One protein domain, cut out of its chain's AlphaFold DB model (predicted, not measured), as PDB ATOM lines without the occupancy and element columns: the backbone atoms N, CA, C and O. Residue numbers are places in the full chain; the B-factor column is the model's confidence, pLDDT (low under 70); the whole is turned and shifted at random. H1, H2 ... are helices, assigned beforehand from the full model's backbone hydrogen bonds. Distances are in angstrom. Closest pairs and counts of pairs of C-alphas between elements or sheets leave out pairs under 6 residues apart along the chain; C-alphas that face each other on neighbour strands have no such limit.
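This is residues 2 to 91 of the 96 residues of the protein "tRNA_NucTran2_2 domain-containing protein" of Paenibacillus sp. oral taxon 786 str. D14 (UniProt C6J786). One long helix, H1, sticks out with residues 2 to 24 from a compact head, where H2 packs on H3 and H4. The 90 printed residues include four named helices, H1 to H4 in order, and no named strand: all helix. The whole is extended, a rod of 70 by 22 by 18 A, radius of gyration of the C-alphas 19.9 A.

H1, residues 2 to 28, touches no helix. H2, residues 41 to 48, touches H4, residues 76 to 89, at a steep tilt of 53 degrees, the same way; their closest C-alphas, of Ala 48 and Glu 84, are 6.1 A apart. H3, residues 54 to 68, touches H2 with residues 56 to 60 alone, about perpendicular at 79 degrees; the closest C-alphas, of Gly 41 and Leu 56, are 7.1 A apart. Every O i to N i+4 pair is within hydrogen-bond range in H2, H3 and H4, and 20 of 23 in H1.

From first to last C-alpha, H1 measures 40.2 A, from (-8.394, -21.669, -18.986), H2 10.4 A, H3 21.3 A and H4 20.2 A, to (-60.567, -41.260, 8.208).

The printed part has no cut. The link H1 to H2 is long. Residues 2 to 7 and 91 have pLDDT under 70.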
ATOM      1  N   VAL A   2      -8.195 -21.265 -20.398       60.41
ATOM      2  CA  VAL A   2      -8.394 -21.669 -18.986       60.41
ATOM      3  C   VAL A   2      -9.871 -21.676 -18.541       60.41
ATOM      4  O   VAL A   2     -10.257 -22.527 -17.757       60.41
ATOM      5  N   GLN A   3     -10.733 -20.805 -19.082       56.47
ATOM      6  CA  GLN A   3     -12.133 -20.677 -18.629       56.47
ATOM      7  C   GLN A   3     -13.024 -21.902 -18.937       56.47
ATOM      8  O   GLN A   3     -13.945 -22.187 -18.180       56.47
ATOM      9  N   ALA A   4     -12.759 -22.620 -20.037       56.62
ATOM     10  CA  ALA A   4     -13.585 -23.749 -20.480       56.62
ATOM     11  C   ALA A   4     -13.385 -25.009 -19.615       56.62
ATOM     12  O   ALA A   4     -14.351 -25.700 -19.313       56.62
ATOM     13  N   ALA A   5     -12.157 -25.265 -19.147       61.31
ATOM     14  CA  ALA A   5     -11.847 -26.419 -18.297       61.31
ATOM     15  C   ALA A   5     -12.537 -26.343 -16.919       61.31
ATOM     16  O   ALA A   5     -13.016 -27.350 -16.407       61.31
ATOM     17  N   ILE A   6     -12.667 -25.133 -16.360       61.88
ATOM     18  CA  ILE A   6     -13.280 -24.902 -15.041       61.88
ATOM     19  C   ILE A   6     -14.786 -25.227 -15.061       61.88
ATOM     20  O   ILE A   6     -15.324 -25.750 -14.085       61.88
ATOM     21  N   GLY A   7     -15.471 -24.948 -16.177       69.06
ATOM     22  CA  GLY A   7     -16.900 -25.242 -16.342       69.06
ATOM     23  C   GLY A   7     -17.205 -26.740 -16.403       69.06
ATOM     24  O   GLY A   7     -18.175 -27.199 -15.795       69.06
ATOM     25  N   ASP A   8     -16.349 -27.514 -17.073       77.69
ATOM     26  CA  ASP A   8     -16.513 -28.966 -17.173       77.69
ATOM     27  C   ASP A   8     -16.191 -29.682 -15.854       77.69
ATOM     28  O   ASP A   8     -16.871 -30.646 -15.498       77.69
ATOM     29  N   ASP A   9     -15.195 -29.206 -15.103       83.00
ATOM     30  CA  ASP A   9     -14.852 -29.758 -13.788       83.00
ATOM     31  C   ASP A   9     -15.978 -29.522 -12.769       83.00
ATOM     32  O   ASP A   9     -16.383 -30.451 -12.068       83.00
ATOM     33  N   ALA A  10     -16.554 -28.313 -12.746       87.38
ATOM     34  CA  ALA A  10     -17.679 -27.982 -11.870       87.38
ATOM     35  C   ALA A  10     -18.917 -28.841 -12.169       87.38
ATOM     36  O   ALA A  10     -19.572 -29.336 -11.249       87.38
ATOM     37  N   LYS A  11     -19.214 -29.071 -13.455       90.88
ATOM     38  CA  LYS A  11     -20.305 -29.957 -13.870       90.88
ATOM     39  C   LYS A  11     -20.057 -31.404 -13.437       90.88
ATOM     40  O   LYS A  11     -20.931 -32.004 -12.819       90.88
ATOM     41  N   ARG A  12     -18.856 -31.946 -13.679       90.62
ATOM     42  CA  ARG A  12     -18.495 -33.313 -13.253       90.62
ATOM     43  C   ARG A  12     -18.576 -33.480 -11.737       90.62
ATOM     44  O   ARG A  12     -19.049 -34.510 -11.263       90.62
ATOM     45  N   GLN A  13     -18.156 -32.471 -10.976       91.88
ATOM     46  CA  GLN A  13     -18.249 -32.489  -9.519       91.88
ATOM     47  C   GLN A  13     -19.710 -32.461  -9.037       91.88
ATOM     48  O   GLN A  13     -20.059 -33.190  -8.107       91.88
ATOM     49  N   ALA A  14     -20.578 -31.676  -9.685       93.44
ATOM     50  CA  ALA A  14     -22.012 -31.665  -9.393       93.44
ATOM     51  C   ALA A  14     -22.673 -33.021  -9.707       93.44
ATOM     52  O   ALA A  14     -23.404 -33.550  -8.868       93.44
ATOM     53  N   ASP A  15     -22.359 -33.619 -10.858       95.12
ATOM     54  CA  ASP A  15     -22.873 -34.934 -11.255       95.12
ATOM     55  C   ASP A  15     -22.438 -36.026 -10.259       95.12
ATOM     56  O   ASP A  15     -23.257 -36.832  -9.810       95.12
ATOM     57  N   GLN A  16     -21.169 -36.017  -9.833       95.12
ATOM     58  CA  GLN A  16     -20.669 -36.931  -8.799       95.12
ATOM     59  C   GLN A  16     -21.381 -36.740  -7.456       95.12
ATOM     60  O   GLN A  16     -21.713 -37.723  -6.793       95.12
ATOM     61  N   ALA A  17     -21.658 -35.496  -7.056       95.56
ATOM     62  CA  ALA A  17     -22.386 -35.213  -5.822       95.56
ATOM     63  C   ALA A  17     -23.835 -35.728  -5.874       95.56
ATOM     64  O   ALA A  17     -24.329 -36.270  -4.881       95.56
ATOM     65  N   ILE A  18     -24.508 -35.605  -7.024       95.75
ATOM     66  CA  ILE A  18     -25.857 -36.151  -7.234       95.75
ATOM     67  C   ILE A  18     -25.832 -37.679  -7.140       95.75
ATOM     68  O   ILE A  18     -26.624 -38.250  -6.391       95.75
ATOM     69  N   LEU A  19     -24.898 -38.343  -7.826       95.56
ATOM     70  CA  LEU A  19     -24.766 -39.804  -7.784       95.56
ATOM     71  C   LEU A  19     -24.435 -40.320  -6.379       95.56
ATOM     72  O   LEU A  19     -25.003 -41.321  -5.944       95.56
ATOM     73  N   ALA A  20     -23.565 -39.626  -5.641       95.06
ATOM     74  CA  ALA A  20     -23.232 -39.986  -4.266       95.06
ATOM     75  C   ALA A  20     -24.460 -39.910  -3.344       95.06
ATOM     76  O   ALA A  20     -24.701 -40.830  -2.562       95.06
ATOM     77  N   ARG A  21     -25.269 -38.849  -3.475       92.94
ATOM     78  CA  ARG A  21     -26.524 -38.690  -2.723       92.94
ATOM     79  C   ARG A  21     -27.562 -39.734  -3.112       92.94
ATOM     80  O   ARG A  21     -28.156 -40.336  -2.227       92.94
ATOM     81  N   ALA A  22     -27.743 -39.989  -4.407       90.31
ATOM     82  CA  ALA A  22     -28.656 -41.020  -4.892       90.31
ATOM     83  C   ALA A  22     -28.255 -42.411  -4.376       90.31
ATOM     84  O   ALA A  22     -29.103 -43.169  -3.916       90.31
ATOM     85  N   GLY A  23     -26.956 -42.724  -4.386       92.31
ATOM     86  CA  GLY A  23     -26.432 -43.974  -3.843       92.31
ATOM     87  C   GLY A  23     -26.600 -44.092  -2.329       92.31
ATOM     88  O   GLY A  23     -26.871 -45.184  -1.839       92.31
ATOM     89  N   GLN A  24     -26.456 -42.990  -1.586       91.00
ATOM     90  CA  GLN A  24     -26.724 -42.971  -0.147       91.00
ATOM     91  C   GLN A  24     -28.206 -43.200   0.143       91.00
ATOM     92  O   GLN A  24     -28.527 -44.122   0.883       91.00
ATOM     93  N   TRP A  25     -29.092 -42.441  -0.506       87.69
ATOM     94  CA  TRP A  25     -30.537 -42.611  -0.370       87.69
ATOM     95  C   TRP A  25     -30.965 -44.045  -0.697       87.69
ATOM     96  O   TRP A  25     -31.642 -44.678   0.102       87.69
ATOM     97  N   HIS A  26     -30.487 -44.614  -1.809       88.12
ATOM     98  CA  HIS A  26     -30.807 -45.991  -2.191       88.12
ATOM     99  C   HIS A  26     -30.396 -47.027  -1.129       88.12
ATOM    100  O   HIS A  26     -31.053 -48.053  -1.001       88.12
ATOM    101  N   ARG A  27     -29.318 -46.787  -0.365       89.62
ATOM    102  CA  ARG A  27     -28.907 -47.661   0.752       89.62
ATOM    103  C   ARG A  27     -29.770 -47.495   2.005       89.62
ATOM    104  O   ARG A  27     -29.770 -48.387   2.843       89.62
ATOM    105  N   GLU A  28     -30.443 -46.359   2.152       89.81
ATOM    106  CA  GLU A  28     -31.298 -46.032   3.300       89.81
ATOM    107  C   GLU A  28     -32.762 -46.443   3.088       89.81
ATOM    108  O   GLU A  28     -33.513 -46.558   4.058       89.81
ATOM    109  N   VAL A  29     -33.171 -46.690   1.838       93.12
ATOM    110  CA  VAL A  29     -34.490 -47.237   1.499       93.12
ATOM    111  C   VAL A  29     -34.687 -48.570   2.227       93.12
ATOM    112  O   VAL A  29     -33.982 -49.543   1.983       93.12
ATOM    113  N   GLN A  30     -35.664 -48.611   3.135       92.56
ATOM    114  CA  GLN A  30     -35.909 -49.777   3.992       92.56
ATOM    115  C   GLN A  30     -36.605 -50.928   3.254       92.56
ATOM    116  O   GLN A  30     -36.496 -52.078   3.675       92.56
ATOM    117  N   VAL A  31     -37.361 -50.612   2.197       96.50
ATOM    118  CA  VAL A  31     -38.176 -51.559   1.425       96.50
ATOM    119  C   VAL A  31     -38.211 -51.176  -0.054       96.50
ATOM    120  O   VAL A  31     -38.329 -50.007  -0.412       96.50
ATOM    121  N   HIS A  32     -38.179 -52.180  -0.915       94.69
ATOM    122  CA  HIS A  32     -38.279 -52.093  -2.368       94.69
ATOM    123  C   HIS A  32     -39.539 -52.785  -2.901       94.69
ATOM    124  O   HIS A  32     -40.016 -52.455  -3.988       94.69
ATOM    125  N   THR A  33     -40.096 -53.746  -2.156       96.69
ATOM    126  CA  THR A  33     -41.275 -54.512  -2.581       96.69
ATOM    127  C   THR A  33     -42.330 -54.628  -1.485       96.69
ATOM    128  O   THR A  33     -42.042 -54.531  -0.296       96.69
ATOM    129  N   LEU A  34     -43.583 -54.912  -1.870       96.88
ATOM    130  CA  LEU A  34     -44.680 -55.122  -0.912       96.88
ATOM    131  C   LEU A  34     -44.399 -56.246   0.097       96.88
ATOM    132  O   LEU A  34     -44.924 -56.214   1.203       96.88
ATOM    133  N   LYS A  35     -43.600 -57.251  -0.286       97.00
ATOM    134  CA  LYS A  35     -43.278 -58.402   0.571       97.00
ATOM    135  C   LYS A  35     -42.301 -58.056   1.694       97.00
ATOM    136  O   LYS A  35     -42.146 -58.855   2.608       97.00
ATOM    137  N   GLU A  36     -41.643 -56.908   1.606       98.06
ATOM    138  CA  GLU A  36     -40.663 -56.440   2.589       98.06
ATOM    139  C   GLU A  36     -41.292 -55.530   3.647       98.06
ATOM    140  O   GLU A  36     -40.630 -55.183   4.623       98.06
ATOM    141  N   LEU A  37     -42.571 -55.164   3.497       98.38
ATOM    142  CA  LEU A  37     -43.312 -54.492   4.557       98.38
ATOM    143  C   LEU A  37     -43.359 -55.377   5.807       98.38
ATOM    144  O   LEU A  37     -43.648 -56.570   5.734       98.38
ATOM    145  N   ALA A  38     -43.163 -54.769   6.976       98.50
ATOM    146  CA  ALA A  38     -43.208 -55.442   8.275       98.50
ATOM    147  C   ALA A  38     -44.627 -55.861   8.715       98.50
ATOM    148  O   ALA A  38     -44.849 -56.196   9.881       98.50
ATOM    149  N   ILE A  39     -45.594 -55.822   7.796       98.38
ATOM    150  CA  ILE A  39     -46.969 -56.276   7.982       98.38
ATOM    151  C   ILE A  39     -47.434 -57.049   6.750       98.38
ATOM    152  O   ILE A  39     -47.078 -56.748   5.612       98.38
ATOM    153  N   SER A  40     -48.309 -58.018   6.977       97.50
ATOM    154  CA  SER A  40     -49.020 -58.739   5.928       97.50
ATOM    155  C   SER A  40     -50.373 -58.096   5.614       97.50
ATOM    156  O   SER A  40     -50.987 -57.426   6.447       97.50
ATOM    157  N   GLY A  41     -50.916 -58.383   4.428       96.19
ATOM    158  CA  GLY A  41     -52.288 -57.984   4.095       96.19
ATOM    159  C   GLY A  41     -53.327 -58.559   5.069       96.19
ATOM    160  O   GLY A  41     -54.308 -57.893   5.376       96.19
ATOM    161  N   GLY A  42     -53.090 -59.755   5.617       96.81
ATOM    162  CA  GLY A  42     -53.965 -60.358   6.627       96.81
ATOM    163  C   GLY A  42     -54.009 -59.565   7.936       96.81
ATOM    164  O   GLY A  42     -55.068 -59.468   8.553       96.81
ATOM    165  N   GLU A  43     -52.893 -58.965   8.347       97.56
ATOM    166  CA  GLU A  43     -52.851 -58.082   9.518       97.56
ATOM    167  C   GLU A  43     -53.554 -56.758   9.243       97.56
ATOM    168  O   GLU A  43     -54.327 -56.306  10.079       97.56
ATOM    169  N   VAL A  44     -53.387 -56.189   8.043       96.81
ATOM    170  CA  VAL A  44     -54.136 -54.991   7.631       96.81
ATOM    171  C   VAL A  44     -55.643 -55.235   7.706       96.81
ATOM    172  O   VAL A  44     -56.368 -54.398   8.234       96.81
ATOM    173  N   LEU A  45     -56.128 -56.384   7.221       95.81
ATOM    174  CA  LEU A  45     -57.552 -56.733   7.277       95.81
ATOM    175  C   LEU A  45     -58.067 -56.877   8.711       95.81
ATOM    176  O   LEU A  45     -59.144 -56.370   9.021       95.81
ATOM    177  N   GLN A  46     -57.297 -57.544   9.576       95.31
ATOM    178  CA  GLN A  46     -57.636 -57.704  10.992       95.31
ATOM    179  C   GLN A  46     -57.689 -56.354  11.708       95.31
ATOM    180  O   GLN A  46     -58.683 -56.047  12.358       95.31
ATOM    181  N   THR A  47     -56.661 -55.521  11.535       95.00
ATOM    182  CA  THR A  47     -56.587 -54.180  12.126       95.00
ATOM    183  C   THR A  47     -57.689 -53.259  11.606       95.00
ATOM    184  O   THR A  47     -58.265 -52.489  12.369       95.00
ATOM    185  N   ALA A  48     -58.026 -53.349  10.318       91.81
ATOM    186  CA  ALA A  48     -59.081 -52.546   9.713       91.81
ATOM    187  C   ALA A  48     -60.501 -53.047  10.033       91.81
ATOM    188  O   ALA A  48     -61.464 -52.320   9.795       91.81
ATOM    189  N   GLY A  49     -60.658 -54.294  10.497       91.25
ATOM    190  CA  GLY A  49     -61.966 -54.912  10.726       91.25
ATOM    191  C   GLY A  49     -62.844 -54.959   9.472       91.25
ATOM    192  O   GLY A  49     -64.067 -54.866   9.572       91.25
ATOM    193  N   ARG A  50     -62.250 -55.041   8.271       88.56
ATOM    194  CA  ARG A  50     -62.989 -55.033   6.997       88.56
ATOM    195  C   ARG A  50     -62.493 -56.090   6.013       88.56
ATOM    196  O   ARG A  50     -61.362 -56.549   6.087       88.56
ATOM    197  N   LYS A  51     -63.352 -56.475   5.065       89.44
ATOM    198  CA  LYS A  51     -63.072 -57.496   4.043       89.44
ATOM    199  C   LYS A  51     -62.102 -56.933   3.015       89.44
ATOM    200  O   LYS A  51     -62.107 -55.736   2.717       89.44
ATOM    201  N   GLY A  52     -61.304 -57.833   2.449       89.12
ATOM    202  CA  GLY A  52     -60.401 -57.514   1.351       89.12
ATOM    203  C   GLY A  52     -61.131 -56.943   0.138       89.12
ATOM    204  O   GLY A  52     -62.309 -57.211  -0.092       89.12
ATOM    205  N   GLY A  53     -60.410 -56.126  -0.622       91.94
ATOM    206  CA  GLY A  53     -60.873 -55.480  -1.845       91.94
ATOM    207  C   GLY A  53     -59.774 -54.586  -2.427       91.94
ATOM    208  O   GLY A  53     -58.668 -54.566  -1.881       91.94
ATOM    209  N   PRO A  54     -60.066 -53.813  -3.488       92.94
ATOM    210  CA  PRO A  54     -59.082 -52.942  -4.144       92.94
ATOM    211  C   PRO A  54     -58.389 -51.955  -3.190       92.94
ATOM    212  O   PRO A  54     -57.210 -51.653  -3.343       92.94
ATOM    213  N   TRP A  55     -59.096 -51.512  -2.147       94.19
ATOM    214  CA  TRP A  55     -58.556 -50.621  -1.119       94.19
ATOM    215  C   TRP A  55     -57.344 -51.217  -0.380       94.19
ATOM    216  O   TRP A  55     -56.443 -50.472  -0.012       94.19
ATOM    217  N   LEU A  56     -57.288 -52.546  -0.182       95.62
ATOM    218  CA  LEU A  56     -56.182 -53.196   0.527       95.62
ATOM    219  C   LEU A  56     -54.896 -53.080  -0.288       95.62
ATOM    220  O   LEU A  56     -53.852 -52.724   0.250       95.62
ATOM    221  N   SER A  57     -54.970 -53.377  -1.589       95.38
ATOM    222  CA  SER A  57     -53.810 -53.252  -2.468       95.38
ATOM    223  C   SER A  57     -53.352 -51.806  -2.596       95.38
ATOM    224  O   SER A  57     -52.147 -51.572  -2.625       95.38
ATOM    225  N   GLU A  58     -54.276 -50.841  -2.631       95.94
ATOM    226  CA  GLU A  58     -53.890 -49.430  -2.687       95.94
ATOM    227  C   GLU A  58     -53.270 -48.939  -1.380       95.94
ATOM    228  O   GLU A  58     -52.230 -48.288  -1.421       95.94
ATOM    229  N   LEU A  59     -53.805 -49.334  -0.222       96.25
ATOM    230  CA  LEU A  59     -53.198 -49.001   1.067       96.25
ATOM    231  C   LEU A  59     -51.800 -49.619   1.218       96.25
ATOM    232  O   LEU A  59     -50.870 -48.940   1.640       96.25
ATOM    233  N   LEU A  60     -51.617 -50.885   0.831       97.88
ATOM    234  CA  LEU A  60     -50.304 -51.538   0.877       97.88
ATOM    235  C   LEU A  60     -49.278 -50.850  -0.041       97.88
ATOM    236  O   LEU A  60     -48.122 -50.700   0.349       97.88
ATOM    237  N   LYS A  61     -49.683 -50.385  -1.231       97.94
ATOM    238  CA  LYS A  61     -48.811 -49.594  -2.118       97.94
ATOM    239  C   LYS A  61     -48.473 -48.224  -1.526       97.94
ATOM    240  O   LYS A  61     -47.331 -47.793  -1.639       97.94
ATOM    241  N   GLN A  62     -49.432 -47.556  -0.887       97.56
ATOM    242  CA  GLN A  62     -49.190 -46.277  -0.210       97.56
ATOM    243  C   GLN A  62     -48.201 -46.439   0.947       97.56
ATOM    244  O   GLN A  62     -47.253 -45.665   1.044       97.56
ATOM    245  N   LEU A  63     -48.360 -47.483   1.767       98.06
ATOM    246  CA  LEU A  63     -47.406 -47.813   2.827       98.06
ATOM    247  C   LEU A  63     -46.012 -48.098   2.262       98.06
ATOM    248  O   LEU A  63     -45.036 -47.578   2.787       98.06
ATOM    249  N   LEU A  64     -45.911 -48.865   1.172       98.25
ATOM    250  CA  LEU A  64     -44.633 -49.106   0.498       98.25
ATOM    251  C   LEU A  64     -43.952 -47.796   0.089       98.25
ATOM    252  O   LEU A  64     -42.771 -47.624   0.369       98.25
ATOM    253  N   ILE A  65     -44.685 -46.872  -0.535       97.44
ATOM    254  CA  ILE A  65     -44.132 -45.578  -0.954       97.44
ATOM    255  C   ILE A  65     -43.695 -44.755   0.263       97.44
ATOM    256  O   ILE A  65     -42.574 -44.259   0.268       97.44
ATOM    257  N   ALA A  66     -44.529 -44.653   1.302       97.12
ATOM    258  CA  ALA A  66     -44.213 -43.880   2.505       97.12
ATOM    259  C   ALA A  66     -42.966 -44.422   3.225       97.12
ATOM    260  O   ALA A  66     -42.106 -43.659   3.666       97.12
ATOM    261  N   VAL A  67     -42.830 -45.748   3.305       97.50
ATOM    262  CA  VAL A  67     -41.663 -46.389   3.923       97.50
ATOM    263  C   VAL A  67     -40.417 -46.245   3.050       97.50
ATOM    264  O   VAL A  67     -39.351 -45.900   3.559       97.50
ATOM    265  N   ALA A  68     -40.533 -46.449   1.737       95.25
ATOM    266  CA  ALA A  68     -39.420 -46.267   0.807       95.25
ATOM    267  C   ALA A  68     -38.939 -44.805   0.750       95.25
ATOM    268  O   ALA A  68     -37.748 -44.552   0.587       95.25
ATOM    269  N   ALA A  69     -39.846 -43.843   0.928       93.31
ATOM    270  CA  ALA A  69     -39.531 -42.420   1.013       93.31
ATOM    271  C   ALA A  69     -38.941 -41.999   2.372       93.31
ATOM    272  O   ALA A  69     -38.459 -40.876   2.500       93.31
ATOM    273  N   GLY A  70     -38.958 -42.878   3.382       93.38
ATOM    274  CA  GLY A  70     -38.499 -42.570   4.740       93.38
ATOM    275  C   GLY A  70     -39.489 -41.747   5.574       93.38
ATOM    276  O   GLY A  70     -39.133 -41.279   6.652       93.38
ATOM    277  N   GLU A  71     -40.729 -41.582   5.110       95.25
ATOM    278  CA  GLU A  71     -41.804 -40.877   5.828       95.25
ATOM    279  C   GLU A  71     -42.389 -41.726   6.965       95.25
ATOM    280  O   GLU A  71     -42.933 -41.198   7.938       95.25
ATOM    281  N   LEU A  72     -42.272 -43.050   6.849       96.69
ATOM    282  CA  LEU A  72     -42.766 -44.015   7.821       96.69
ATOM    283  C   LEU A  72     -41.702 -45.103   8.056       96.69
ATOM    284  O   LEU A  72     -41.181 -45.655   7.091       96.69
ATOM    285  N   PRO A  73     -41.346 -45.453   9.302       97.12
ATOM    286  CA  PRO A  73     -40.450 -46.580   9.537       97.12
ATOM    287  C   PRO A  73     -41.135 -47.903   9.168       97.12
ATOM    288  O   PRO A  73     -42.338 -48.067   9.388       97.12
ATOM    289  N   ASN A  74     -40.363 -48.871   8.661       98.06
ATOM    290  CA  ASN A  74     -40.831 -50.231   8.385       98.06
ATOM    291  C   ASN A  74     -40.964 -51.057   9.680       98.06
ATOM    292  O   ASN A  74     -40.341 -52.104   9.843       98.06
ATOM    293  N   ASP A  75     -41.738 -50.553  10.636       97.75
ATOM    294  CA  ASP A  75     -41.986 -51.184  11.929       97.75
ATOM    295  C   ASP A  75     -43.449 -51.610  12.036       97.75
ATOM    296  O   ASP A  75     -44.366 -50.819  11.811       97.75
ATOM    297  N   ARG A  76     -43.672 -52.857  12.450       98.00
ATOM    298  CA  ARG A  76     -45.000 -53.469  12.504       98.00
ATOM    299  C   ARG A  76     -46.022 -52.606  13.250       98.00
ATOM    300  O   ARG A  76     -47.117 -52.383  12.740       98.00
ATOM    301  N   LEU A  77     -45.694 -52.124  14.451       97.94
ATOM    302  CA  LEU A  77     -46.635 -51.348  15.271       97.94
ATOM    303  C   LEU A  77     -46.958 -50.000  14.624       97.94
ATOM    304  O   LEU A  77     -48.117 -49.580  14.602       97.94
ATOM    305  N   THR A  78     -45.944 -49.348  14.063       98.06
ATOM    306  CA  THR A  78     -46.088 -48.068  13.370       98.06
ATOM    307  C   THR A  78     -46.971 -48.194  12.131       98.06
ATOM    308  O   THR A  78     -47.904 -47.404  11.958       98.06
ATOM    309  N   LEU A  79     -46.743 -49.225  11.313       98.44
ATOM    310  CA  LEU A  79     -47.538 -49.476  10.113       98.44
ATOM    311  C   LEU A  79     -48.999 -49.798  10.461       98.44
ATOM    312  O   LEU A  79     -49.907 -49.223   9.861       98.44
ATOM    313  N   LEU A  80     -49.259 -50.648  11.462       98.06
ATOM    314  CA  LEU A  80     -50.635 -50.972  11.871       98.06
ATOM    315  C   LEU A  80     -51.370 -49.762  12.466       98.06
ATOM    316  O   LEU A  80     -52.543 -49.548  12.167       98.06
ATOM    317  N   LYS A  81     -50.684 -48.912  13.238       97.44
ATOM    318  CA  LYS A  81     -51.265 -47.655  13.737       97.44
ATOM    319  C   LYS A  81     -51.634 -46.702  12.593       97.44
ATOM    320  O   LYS A  81     -52.672 -46.034  12.648       97.44
ATOM    321  N   HIS A  82     -50.800 -46.637  11.555       97.06
ATOM    322  CA  HIS A  82     -51.099 -45.862  10.355       97.06
ATOM    323  C   HIS A  82     -52.338 -46.413   9.635       97.06
ATOM    324  O   HIS A  82     -53.246 -45.645   9.320       97.06
ATOM    325  N   VAL A  83     -52.431 -47.740   9.467       96.31
ATOM    326  CA  VAL A  83     -53.616 -48.416   8.907       96.31
ATOM    327  C   VAL A  83     -54.884 -48.025   9.663       96.31
ATOM    328  O   VAL A  83     -55.852 -47.602   9.034       96.31
ATOM    329  N   GLU A  84     -54.891 -48.105  10.999       94.38
ATOM    330  CA  GLU A  84     -56.063 -47.705  11.790       94.38
ATOM    331  C   GLU A  84     -56.474 -46.256  11.535       94.38
ATOM    332  O   GLU A  84     -57.663 -45.954  11.437       94.38
ATOM    333  N   THR A  85     -55.495 -45.355  11.455       94.00
ATOM    334  CA  THR A  85     -55.737 -43.922  11.263       94.00
ATOM    335  C   THR A  85     -56.368 -43.659   9.898       94.00
ATOM    336  O   THR A  85     -57.385 -42.975   9.817       94.00
ATOM    337  N   VAL A  86     -55.814 -44.250   8.836       92.12
ATOM    338  CA  VAL A  86     -56.347 -44.111   7.474       92.12
ATOM    339  C   VAL A  86     -57.758 -44.689   7.383       92.12
ATOM    340  O   VAL A  86     -58.658 -44.014   6.896       92.12
ATOM    341  N   VAL A  87     -57.989 -45.889   7.922       90.00
ATOM    342  CA  VAL A  87     -59.304 -46.551   7.868       90.00
ATOM    343  C   VAL A  87     -60.375 -45.763   8.628       90.00
ATOM    344  O   VAL A  87     -61.502 -45.656   8.143       90.00
ATOM    345  N   LYS A  88     -60.036 -45.176   9.786       87.50
ATOM    346  CA  LYS A  88     -60.945 -44.295  10.543       87.50
ATOM    347  C   LYS A  88     -61.315 -43.043   9.740       87.50
ATOM    348  O   LYS A  88     -62.474 -42.634   9.764       87.50
ATOM    349  N   ASN A  89     -60.358 -42.468   9.011       85.88
ATOM    350  CA  ASN A  89     -60.567 -41.260   8.208       85.88
ATOM    351  C   ASN A  89     -61.342 -41.527   6.905       85.88
ATOM    352  O   ASN A  89     -62.044 -40.643   6.426       85.88
ATOM    353  N   ASP A  90     -61.277 -42.751   6.375       79.75
ATOM    354  CA  ASP A  90     -61.984 -43.188   5.161       79.75
ATOM    355  C   ASP A  90     -63.498 -43.424   5.376       79.75
ATOM    356  O   ASP A  90     -64.205 -43.849   4.460       79.75
ATOM    357  N   GLY A  91     -64.015 -43.224   6.599       64.44
ATOM    358  CA  GLY A  91     -65.444 -43.340   6.936       64.44
ATOM    359  C   GLY A  91     -66.043 -44.750   6.785       64.44
ATOM    360  O   GLY A  91     -67.260 -44.927   6.877       64.44
TER     361      GLY A  91